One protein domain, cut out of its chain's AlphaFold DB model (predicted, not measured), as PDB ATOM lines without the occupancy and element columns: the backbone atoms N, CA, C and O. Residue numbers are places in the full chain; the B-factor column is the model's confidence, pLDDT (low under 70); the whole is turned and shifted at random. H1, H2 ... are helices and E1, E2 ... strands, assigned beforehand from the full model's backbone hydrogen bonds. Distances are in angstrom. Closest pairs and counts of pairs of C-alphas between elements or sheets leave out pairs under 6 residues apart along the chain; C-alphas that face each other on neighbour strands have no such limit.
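Overview. This is residues 284 to 341 and 399 to 415 of the 516 residues of an uncharacterized protein of Ceratocystis fimbriata f. sp. platani (UniProt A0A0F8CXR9). A long two-stranded hairpin, E2 and E3, runs along the longest axis of a loose, elongated body, with the short strand E1 added beside E3 to make a small sheet. H1 and H3 lie near the E1 side of this sheet and only graze it, while H2 sits off one end of the body and E4 off the other; residues 327 to 341 form a long loop with no named element. The printed part has 75 residues with three named helices and four named strands, in the order E1, H1, H2, E2, E3, H3, E4, and its class is mixed, helices and strands. The sheet's order is E1, E3, E2, and it is mixed. The radius of gyration of the C-alphas is 14.3 A, and the C-alphas span 46 by 27 by 20 A.

Along the chain. E2, residues 309 to 316, measures 22.7 A from first to last C-alpha, and E3, residues 319 to 326, measures 23.5 A. E1, residues 284 to 286, begins with C-alpha 284 at (112.187, 106.000, 111.083). H1 is residues 290 to 294, and H2 is residues 299 to 303. H3, residues 400 to 409, is the longest helix at 14.3 A, with C-alpha 400 at (118.899, 113.822, 121.647). E4, residues 412 to 414, ends with C-alpha 414 at (114.985, 95.298, 105.069).

Arrangement. E2 and E3 form an antiparallel hairpin at 160 degrees, with N 312 and O 323 at 2.9 A and N 321 and O 314 at 2.9 A, within hydrogen-bond range. E1 is parallel to E3 at 34 degrees, with N 285 and O 320 at 2.8 A. E1 and E2 are the edge strands. H3 only grazes the sheet with residues 402 to 409; the closest C-alphas of E1 and H3 are those of Leu 284 and Lys 406, 6.2 A apart. H1 only grazes it with residues 290 to 293; its closest C-alphas to E3 are those of Met 293 and Pro 326, at 7.2 A. H1 and H3 are close but not clearly touching, with the C-alphas of Leu 290 and Glu 402 7.1 A apart. H2 is not on the sheet and is apart from H1. E4 pairs with no named strand, and it and H3 meet only through their link. Every O i to N i+4 pair is within hydrogen-bond range in H2 and H3; in H1 it is 0 of 1, beside 2 of 2 O i to N i+3 pairs.

Size, cuts and confidence. The two C-alphas farthest apart, those of Ser 303 and Asn 415, are 46.3 A apart. Residues 342 to 398 are not printed, and C-alphas 341 and 399 are 24.8 A apart across this cut. The links printed whole are tight. The mean pLDDT of the printed part is 81.3, and residues 329 to 341 and 414 to 415 are under 70.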
ATOM      1  N   LEU A 284     112.975 105.726 109.881       89.31
ATOM      2  CA  LEU A 284     112.187 106.000 111.083       89.31
ATOM      3  C   LEU A 284     111.257 107.197 110.849       89.31
ATOM      4  O   LEU A 284     111.731 108.326 110.713       89.31
ATOM      5  N   LYS A 285     109.947 106.958 110.922       89.88
ATOM      6  CA  LYS A 285     108.909 107.989 110.990       89.88
ATOM      7  C   LYS A 285     108.335 108.041 112.402       89.88
ATOM      8  O   LYS A 285     107.885 107.025 112.930       89.88
ATOM      9  N   LEU A 286     108.366 109.219 113.014       91.62
ATOM     10  CA  LEU A 286     107.669 109.490 114.268       91.62
ATOM     11  C   LEU A 286     106.275 110.028 113.941       91.62
ATOM     12  O   LEU A 286     106.140 110.862 113.051       91.62
ATOM     13  N   GLU A 287     105.251 109.546 114.641       90.94
ATOM     14  CA  GLU A 287     103.857 109.951 114.386       90.94
ATOM     15  C   GLU A 287     103.491 111.288 115.068       90.94
ATOM     16  O   GLU A 287     102.446 111.860 114.778       90.94
ATOM     17  N   ALA A 288     104.380 111.822 115.916       90.81
ATOM     18  CA  ALA A 288     104.316 113.163 116.501       90.81
ATOM     19  C   ALA A 288     105.740 113.708 116.783       90.81
ATOM     20  O   ALA A 288     106.696 112.925 116.816       90.81
ATOM     21  N   PRO A 289     105.924 115.021 117.038       91.94
ATOM     22  CA  PRO A 289     107.207 115.579 117.472       91.94
ATOM     23  C   PRO A 289     107.535 115.174 118.916       91.94
ATOM     24  O   PRO A 289     106.720 115.384 119.818       91.94
ATOM     25  N   LEU A 290     108.743 114.662 119.184       93.25
ATOM     26  CA  LEU A 290     109.122 114.199 120.534       93.25
ATOM     27  C   LEU A 290     109.142 115.307 121.604       93.25
ATOM     28  O   LEU A 290     109.064 114.996 122.793       93.25
ATOM     29  N   LYS A 291     109.189 116.589 121.204       91.81
ATOM     30  CA  LYS A 291     109.077 117.752 122.107       91.81
ATOM     31  C   LYS A 291     107.764 117.764 122.901       91.81
ATOM     32  O   LYS A 291     107.796 118.134 124.067       91.81
ATOM     33  N   THR A 292     106.668 117.254 122.331       93.25
ATOM     34  CA  THR A 292     105.360 117.146 123.012       93.25
ATOM     35  C   THR A 292     105.442 116.381 124.336       93.25
ATOM     36  O   THR A 292     104.765 116.717 125.300       93.25
ATOM     37  N   MET A 293     106.335 115.390 124.441       93.94
ATOM     38  CA  MET A 293     106.539 114.623 125.675       93.94
ATOM     39  C   MET A 293     107.315 115.393 126.756       93.94
ATOM     40  O   MET A 293     107.398 114.915 127.883       93.94
ATOM     41  N   ALA A 294     107.858 116.574 126.457       92.69
ATOM     42  CA  ALA A 294     108.432 117.486 127.446       92.69
ATOM     43  C   ALA A 294     107.421 118.539 127.953       92.69
ATOM     44  O   ALA A 294     107.731 119.261 128.894       92.69
ATOM     45  N   GLU A 295     106.226 118.613 127.362       92.44
ATOM     46  CA  GLU A 295     105.199 119.635 127.612       92.44
ATOM     47  C   GLU A 295     103.991 119.024 128.346       92.44
ATOM     48  O   GLU A 295     103.861 117.804 128.397       92.44
ATOM     49  N   GLN A 296     103.107 119.843 128.931       92.50
ATOM     50  CA  GLN A 296     101.858 119.374 129.570       92.50
ATOM     51  C   GLN A 296     102.069 118.225 130.586       92.50
ATOM     52  O   GLN A 296     101.464 117.161 130.471       92.50
ATOM     53  N   TRP A 297     102.982 118.396 131.547       93.69
ATOM     54  CA  TRP A 297     103.206 117.426 132.634       93.69
ATOM     55  C   TRP A 297     102.065 117.471 133.651       93.69
ATOM     56  O   TRP A 297     101.668 118.562 134.069       93.69
ATOM     57  N   SER A 298     101.559 116.307 134.067       90.44
ATOM     58  CA  SER A 298     100.513 116.242 135.097       90.44
ATOM     59  C   SER A 298     101.068 116.571 136.497       90.44
ATOM     60  O   SER A 298     102.281 116.451 136.718       90.44
ATOM     61  N   PRO A 299     100.223 116.960 137.474       90.69
ATOM     62  CA  PRO A 299     100.655 117.178 138.858       90.69
ATOM     63  C   PRO A 299     101.353 115.950 139.464       90.69
ATOM     64  O   PRO A 299     102.319 116.081 140.217       90.69
ATOM     65  N   GLU A 300     100.916 114.750 139.081       88.31
ATOM     66  CA  GLU A 300     101.489 113.475 139.510       88.31
ATOM     67  C   GLU A 300     102.841 113.211 138.834       88.31
ATOM     68  O   GLU A 300     103.767 112.722 139.477       88.31
ATOM     69  N   GLU A 301     103.009 113.545 137.551       91.19
ATOM     70  CA  GLU A 301     104.315 113.433 136.886       91.19
ATOM     71  C   GLU A 301     105.338 114.418 137.471       91.19
ATOM     72  O   GLU A 301     106.517 114.070 137.603       91.19
ATOM     73  N   TRP A 302     104.894 115.616 137.871       92.56
ATOM     74  CA  TRP A 302     105.713 116.585 138.605       92.56
ATOM     75  C   TRP A 302     106.091 116.091 140.005       92.56
ATOM     76  O   TRP A 302     107.271 116.149 140.358       92.56
ATOM     77  N   SER A 303     105.141 115.567 140.789       90.62
ATOM     78  CA  SER A 303     105.412 115.100 142.158       90.62
ATOM     79  C   SER A 303     106.365 113.900 142.184       90.62
ATOM     80  O   SER A 303     107.308 113.874 142.975       90.62
ATOM     81  N   HIS A 304     106.221 112.965 141.238       88.88
ATOM     82  CA  HIS A 304     107.169 111.864 141.032       88.88
ATOM     83  C   HIS A 304     108.484 112.295 140.351       88.88
ATOM     84  O   HIS A 304     109.381 111.463 140.189       88.88
ATOM     85  N   LYS A 305     108.605 113.562 139.919       92.75
ATOM     86  CA  LYS A 305     109.714 114.108 139.108       92.75
ATOM     87  C   LYS A 305     109.997 113.261 137.854       92.75
ATOM     88  O   LYS A 305     111.146 113.118 137.426       92.75
ATOM     89  N   ARG A 306     108.953 112.630 137.299       92.00
ATOM     90  CA  ARG A 306     109.073 111.531 136.336       92.00
ATOM     91  C   ARG A 306     107.819 111.308 135.483       92.00
ATOM     92  O   ARG A 306     106.893 110.608 135.883       92.00
ATOM     93  N   ARG A 307     107.897 111.736 134.227       92.00
ATOM     94  CA  ARG A 307     107.106 111.192 133.115       92.00
ATOM     95  C   ARG A 307     107.674 109.855 132.632       92.00
ATOM     96  O   ARG A 307     108.888 109.638 132.662       92.00
ATOM     97  N   ILE A 308     106.818 108.968 132.121       89.50
ATOM     98  CA  ILE A 308     107.246 107.775 131.372       89.50
ATOM     99  C   ILE A 308     106.474 107.683 130.058       89.50
ATOM    100  O   ILE A 308     105.249 107.729 130.035       89.50
ATOM    101  N   VAL A 309     107.219 107.504 128.968       90.88
ATOM    102  CA  VAL A 309     106.694 107.451 127.602       90.88
ATOM    103  C   VAL A 309     106.698 106.007 127.097       90.88
ATOM    104  O   VAL A 309     107.753 105.374 127.013       90.88
ATOM    105  N   GLN A 310     105.526 105.483 126.736       86.69
ATOM    106  CA  GLN A 310     105.388 104.208 126.031       86.69
ATOM    107  C   GLN A 310     105.587 104.442 124.532       86.69
ATOM    108  O   GLN A 310     104.905 105.280 123.949       86.69
ATOM    109  N   PHE A 311     106.474 103.671 123.901       88.38
ATOM    110  CA  PHE A 311     106.685 103.672 122.450       88.38
ATOM    111  C   PHE A 311     106.031 102.439 121.816       88.38
ATOM    112  O   PHE A 311     106.261 101.312 122.261       88.38
ATOM    113  N   ARG A 312     105.261 102.637 120.742       83.50
ATOM    114  CA  ARG A 312     104.707 101.577 119.884       83.50
ATOM    115  C   ARG A 312     105.323 101.711 118.494       83.50
ATOM    116  O   ARG A 312     105.432 102.815 117.981       83.50
ATOM    117  N   ARG A 313     105.714 100.591 117.878       81.50
ATOM    118  CA  ARG A 313     106.279 100.565 116.519       81.50
ATOM    119  C   ARG A 313     105.419  99.733 115.574       81.50
ATOM    120  O   ARG A 313     104.972  98.651 115.954       81.50
ATOM    121  N   THR A 314     105.306 100.192 114.336       81.06
ATOM    122  CA  THR A 314     104.664  99.504 113.212       81.06
ATOM    123  C   THR A 314     105.669  99.452 112.064       81.06
ATOM    124  O   THR A 314     106.320 100.452 111.770       81.06
ATOM    125  N   ILE A 315     105.838  98.287 111.435       79.44
ATOM    126  CA  ILE A 315     106.792  98.090 110.332       79.44
ATOM    127  C   ILE A 315     105.993  97.939 109.037       79.44
ATOM    128  O   ILE A 315     105.064  97.136 108.974       79.44
ATOM    129  N   SER A 316     106.335  98.717 108.013       79.12
ATOM    130  CA  SER A 316     105.646  98.731 106.719       79.12
ATOM    131  C   SER A 316     106.684  98.871 105.609       79.12
ATOM    132  O   SER A 316     107.208  99.960 105.367       79.12
ATOM    133  N   GLY A 317     107.038  97.744 104.984       78.12
ATOM    134  CA  GLY A 317     108.215  97.668 104.117       78.12
ATOM    135  C   GLY A 317     109.463  98.146 104.865       78.12
ATOM    136  O   GLY A 317     109.733  97.702 105.981       78.12
ATOM    137  N   SER A 318     110.191  99.087 104.268       80.12
ATOM    138  CA  SER A 318     111.378  99.734 104.841       80.12
ATOM    139  C   SER A 318     111.097 100.895 105.800       80.12
ATOM    140  O   SER A 318     112.043 101.447 106.358       80.12
ATOM    141  N   SER A 319     109.838 101.248 106.077       81.69
ATOM    142  CA  SER A 319     109.519 102.280 107.070       81.69
ATOM    143  C   SER A 319     109.137 101.672 108.426       81.69
ATOM    144  O   SER A 319     108.258 100.812 108.511       81.69
ATOM    145  N   ILE A 320     109.769 102.150 109.502       86.31
ATOM    146  CA  ILE A 320     109.266 101.987 110.871       86.31
ATOM    147  C   ILE A 320     108.492 103.254 111.223       86.31
ATOM    148  O   ILE A 320     109.098 104.300 111.467       86.31
ATOM    149  N   LYS A 321     107.169 103.149 111.333       88.00
ATOM    150  CA  LYS A 321     106.355 104.156 112.018       88.00
ATOM    151  C   LYS A 321     106.423 103.927 113.527       88.00
ATOM    152  O   LYS A 321     106.424 102.780 113.978       88.00
ATOM    153  N   THR A 322     106.508 104.999 114.307       90.06
ATOM    154  CA  THR A 322     106.585 104.941 115.771       90.06
ATOM    155  C   THR A 322     105.674 105.985 116.407       90.06
ATOM    156  O   THR A 322     105.945 107.185 116.320       90.06
ATOM    157  N   SER A 323     104.635 105.513 117.091       90.50
ATOM    158  CA  SER A 323     103.804 106.294 118.011       90.50
ATOM    159  C   SER A 323     104.422 106.305 119.405       90.50
ATOM    160  O   SER A 323     105.117 105.365 119.811       90.50
ATOM    161  N   PHE A 324     104.110 107.334 120.183       92.62
ATOM    162  CA  PHE A 324     104.449 107.392 121.598       92.62
ATOM    163  C   PHE A 324     103.408 108.189 122.389       92.62
ATOM    164  O   PHE A 324     102.716 109.033 121.827       92.62
ATOM    165  N   ARG A 325     103.285 107.901 123.687       90.81
ATOM    166  CA  ARG A 325     102.361 108.580 124.616       90.81
ATOM    167  C   ARG A 325     102.872 108.510 126.062       90.81
ATOM    168  O   ARG A 325     103.588 107.550 126.370       90.81
ATOM    169  N   PRO A 326     102.508 109.449 126.955       91.06
ATOM    170  CA  PRO A 326     102.679 109.248 128.392       91.06
ATOM    171  C   PRO A 326     101.808 108.068 128.859       91.06
ATOM    172  O   PRO A 326     100.752 107.812 128.281       91.06
ATOM    173  N   VAL A 327     102.264 107.324 129.871       86.31
ATOM    174  CA  VAL A 327     101.502 106.232 130.513       86.31
ATOM    175  C   VAL A 327     101.840 106.190 132.002       86.31
ATOM    176  O   VAL A 327     103.024 106.179 132.360       86.31
ATOM    177  N   VAL A 328     100.830 106.097 132.873       79.69
ATOM    178  CA  VAL A 328     101.009 106.032 134.336       79.69
ATOM    179  C   VAL A 328     101.814 104.780 134.722       79.69
ATOM    180  O   VAL A 328     101.918 103.824 133.949       79.69
ATOM    181  N   ALA A 329     102.452 104.766 135.898       67.69
ATOM    182  CA  ALA A 329     103.248 103.623 136.365       67.69
ATOM    183  C   ALA A 329     102.452 102.301 136.399       67.69
ATOM    184  O   ALA A 329     102.987 101.261 136.012       67.69
ATOM    185  N   ASN A 330     101.176 102.369 136.797       63.22
ATOM    186  CA  ASN A 330     100.360 101.205 137.153       63.22
ATOM    187  C   ASN A 330      99.542 100.625 135.978       63.22
ATOM    188  O   ASN A 330      99.196  99.450 136.003       63.22
ATOM    189  N   GLU A 331      99.269 101.400 134.923       60.72
ATOM    190  CA  GLU A 331      98.399 101.027 133.783       60.72
ATOM    191  C   GLU A 331      99.068 100.076 132.765       60.72
ATOM    192  O   GLU A 331      98.894 100.195 131.547       60.72
ATOM    193  N   ARG A 332      99.944  99.176 133.223       57.72
ATOM    194  CA  ARG A 332     100.925  98.513 132.353       57.72
ATOM    195  C   ARG A 332     100.724  97.015 132.302       57.72
ATOM    196  O   ARG A 332     100.954  96.312 133.279       57.72
ATOM    197  N   SER A 333     100.419  96.517 131.106       51.22
ATOM    198  CA  SER A 333     100.551  95.092 130.826       51.22
ATOM    199  C   SER A 333     102.009  94.652 131.052       51.22
ATOM    200  O   SER A 333     102.928  95.352 130.607       51.22
ATOM    201  N   PRO A 334     102.262  93.485 131.681       45.94
ATOM    202  CA  PRO A 334     103.620  92.970 131.882       45.94
ATOM    203  C   PRO A 334     104.418  92.861 130.572       45.94
ATOM    204  O   PRO A 334     105.610  93.149 130.534       45.94
ATOM    205  N   GLN A 335     103.730  92.565 129.463       43.16
ATOM    206  CA  GLN A 335     104.282  92.523 128.103       43.16
ATOM    207  C   GLN A 335     104.863  93.869 127.608       43.16
ATOM    208  O   GLN A 335     105.635  93.885 126.648       43.16
ATOM    209  N   SER A 336     104.504  95.002 128.228       45.25
ATOM    210  CA  SER A 336     105.043  96.328 127.889       45.25
ATOM    211  C   SER A 336     106.367  96.652 128.599       45.25
ATOM    212  O   SER A 336     106.945  97.713 128.335       45.25
ATOM    213  N   LEU A 337     106.865  95.786 129.488       44.69
ATOM    214  CA  LEU A 337     108.184  95.953 130.093       44.69
ATOM    215  C   LEU A 337     109.287  95.642 129.072       44.69
ATOM    216  O   LEU A 337     109.412  94.521 128.592       44.69
ATOM    217  N   LEU A 338     110.101  96.664 128.784       46.34
ATOM    218  CA  LEU A 338     111.504  96.563 128.357       46.34
ATOM    219  C   LEU A 338     111.819  95.371 127.433       46.34
ATOM    220  O   LEU A 338     112.434  94.400 127.868       46.34
ATOM    221  N   VAL A 339     111.413  95.495 126.159       42.91
ATOM    222  CA  VAL A 339     111.700  94.589 125.024       42.91
ATOM    223  C   VAL A 339     112.841  93.612 125.322       42.91
ATOM    224  O   VAL A 339     114.002  94.022 125.334       42.91
ATOM    225  N   ALA A 340     112.473  92.342 125.543       43.44
ATOM    226  CA  ALA A 340     113.299  91.311 126.176       43.44
ATOM    227  C   ALA A 340     114.808  91.441 125.871       43.44
ATOM    228  O   ALA A 340     115.189  91.451 124.691       43.44
ATOM    229  N   PRO A 341     115.688  91.495 126.895       46.81
ATOM    230  CA  PRO A 341     117.100  91.861 126.733       46.81
ATOM    231  C   PRO A 341     117.909  90.903 125.840       46.81
ATOM    232  O   PRO A 341     119.016  91.250 125.421       46.81
ATOM    233  N   SER A 399     115.841 115.763 123.917       94.12
ATOM    234  CA  SER A 399     116.031 116.242 122.539       94.12
ATOM    235  C   SER A 399     117.046 115.434 121.714       94.12
ATOM    236  O   SER A 399     116.978 115.436 120.485       94.12
ATOM    237  N   ALA A 400     117.966 114.699 122.350       95.38
ATOM    238  CA  ALA A 400     118.899 113.822 121.647       95.38
ATOM    239  C   ALA A 400     118.250 112.508 121.170       95.38
ATOM    240  O   ALA A 400     118.789 111.867 120.263       95.38
ATOM    241  N   LEU A 401     117.107 112.101 121.744       94.50
ATOM    242  CA  LEU A 401     116.496 110.787 121.509       94.50
ATOM    243  C   LEU A 401     116.132 110.557 120.038       94.50
ATOM    244  O   LEU A 401     116.434 109.497 119.494       94.50
ATOM    245  N   GLU A 402     115.537 111.548 119.372       93.31
ATOM    246  CA  GLU A 402     115.142 111.430 117.965       93.31
ATOM    247  C   GLU A 402     116.346 111.152 117.057       93.31
ATOM    248  O   GLU A 402     116.357 110.197 116.275       93.31
ATOM    249  N   ASN A 403     117.399 111.956 117.211       93.75
ATOM    250  CA  ASN A 403     118.621 111.835 116.424       93.75
ATOM    251  C   ASN A 403     119.392 110.553 116.771       93.75
ATOM    252  O   ASN A 403     119.977 109.929 115.883       93.75
ATOM    253  N   ALA A 404     119.339 110.102 118.027       93.88
ATOM    254  CA  ALA A 404     119.882 108.815 118.448       93.88
ATOM    255  C   ALA A 404     119.160 107.633 117.788       93.88
ATOM    256  O   ALA A 404     119.821 106.770 117.201       93.88
ATOM    257  N   LEU A 405     117.823 107.618 117.806       92.56
ATOM    258  CA  LEU A 405     117.020 106.578 117.160       92.56
ATOM    259  C   LEU A 405     117.255 106.556 115.642       92.56
ATOM    260  O   LEU A 405     117.555 105.492 115.099       92.56
ATOM    261  N   LYS A 406     117.238 107.716 114.966       90.69
ATOM    262  CA  LYS A 406     117.565 107.834 113.528       90.69
ATOM    263  C   LYS A 406     118.983 107.322 113.212       90.69
ATOM    264  O   LYS A 406     119.171 106.534 112.281       90.69
ATOM    265  N   LYS A 407     119.996 107.692 114.009       90.88
ATOM    266  CA  LYS A 407     121.396 107.246 113.828       90.88
ATOM    267  C   LYS A 407     121.574 105.737 114.032       90.88
ATOM    268  O   LYS A 407     122.383 105.133 113.330       90.88
ATOM    269  N   ILE A 408     120.840 105.130 114.966       89.94
ATOM    270  CA  ILE A 408     120.857 103.675 115.189       89.94
ATOM    271  C   ILE A 408     120.140 102.955 114.039       89.94
ATOM    272  O   ILE A 408     120.731 102.079 113.407       89.94
ATOM    273  N   ILE A 409     118.902 103.351 113.730       86.69
ATOM    274  CA  ILE A 409     118.030 102.660 112.767       86.69
ATOM    275  C   ILE A 409     118.552 102.776 111.326       86.69
ATOM    276  O   ILE A 409     118.486 101.799 110.588       86.69
ATOM    277  N   SER A 410     119.210 103.879 110.952       82.75
ATOM    278  CA  SER A 410     119.844 104.046 109.626       82.75
ATOM    279  C   SER A 410     120.986 103.061 109.303       82.75
ATOM    280  O   SER A 410     121.525 103.084 108.194       82.75
ATOM    281  N   LYS A 411     121.389 102.196 110.249       80.12
ATOM    282  CA  LYS A 411     122.332 101.078 110.026       80.12
ATOM    283  C   LYS A 411     121.640  99.735 109.752       80.12
ATOM    284  O   LYS A 411     122.321  98.731 109.542       80.12
ATOM    285  N   TYR A 412     120.312  99.727 109.732       79.25
ATOM    286  CA  TYR A 412     119.478  98.580 109.403       79.25
ATOM    287  C   TYR A 412     118.860  98.761 108.014       79.25
ATOM    288  O   TYR A 412     118.631  99.876 107.539       79.25
ATOM    289  N   SER A 413     118.580  97.636 107.376       71.62
ATOM    290  CA  SER A 413     117.912  97.511 106.085       71.62
ATOM    291  C   SER A 413     116.874  96.394 106.154       71.62
ATOM    292  O   SER A 413     117.017  95.451 106.936       71.62
ATOM    293  N   VAL A 414     115.841  96.466 105.322       61.56
ATOM    294  CA  VAL A 414     114.985  95.298 105.069       61.56
ATOM    295  C   VAL A 414     115.719  94.341 104.138       61.56
ATOM    296  O   VAL A 414     116.344  94.787 103.178       61.56
ATOM    297  N   ASN A 415     115.624  93.033 104.396       53.75
ATOM    298  CA  ASN A 415     115.948  92.036 103.380       53.75
ATOM    299  C   ASN A 415     114.689  91.757 102.526       53.75
ATOM    300  O   ASN A 415     113.744  91.168 103.059       53.75
TER     301      ASN A 415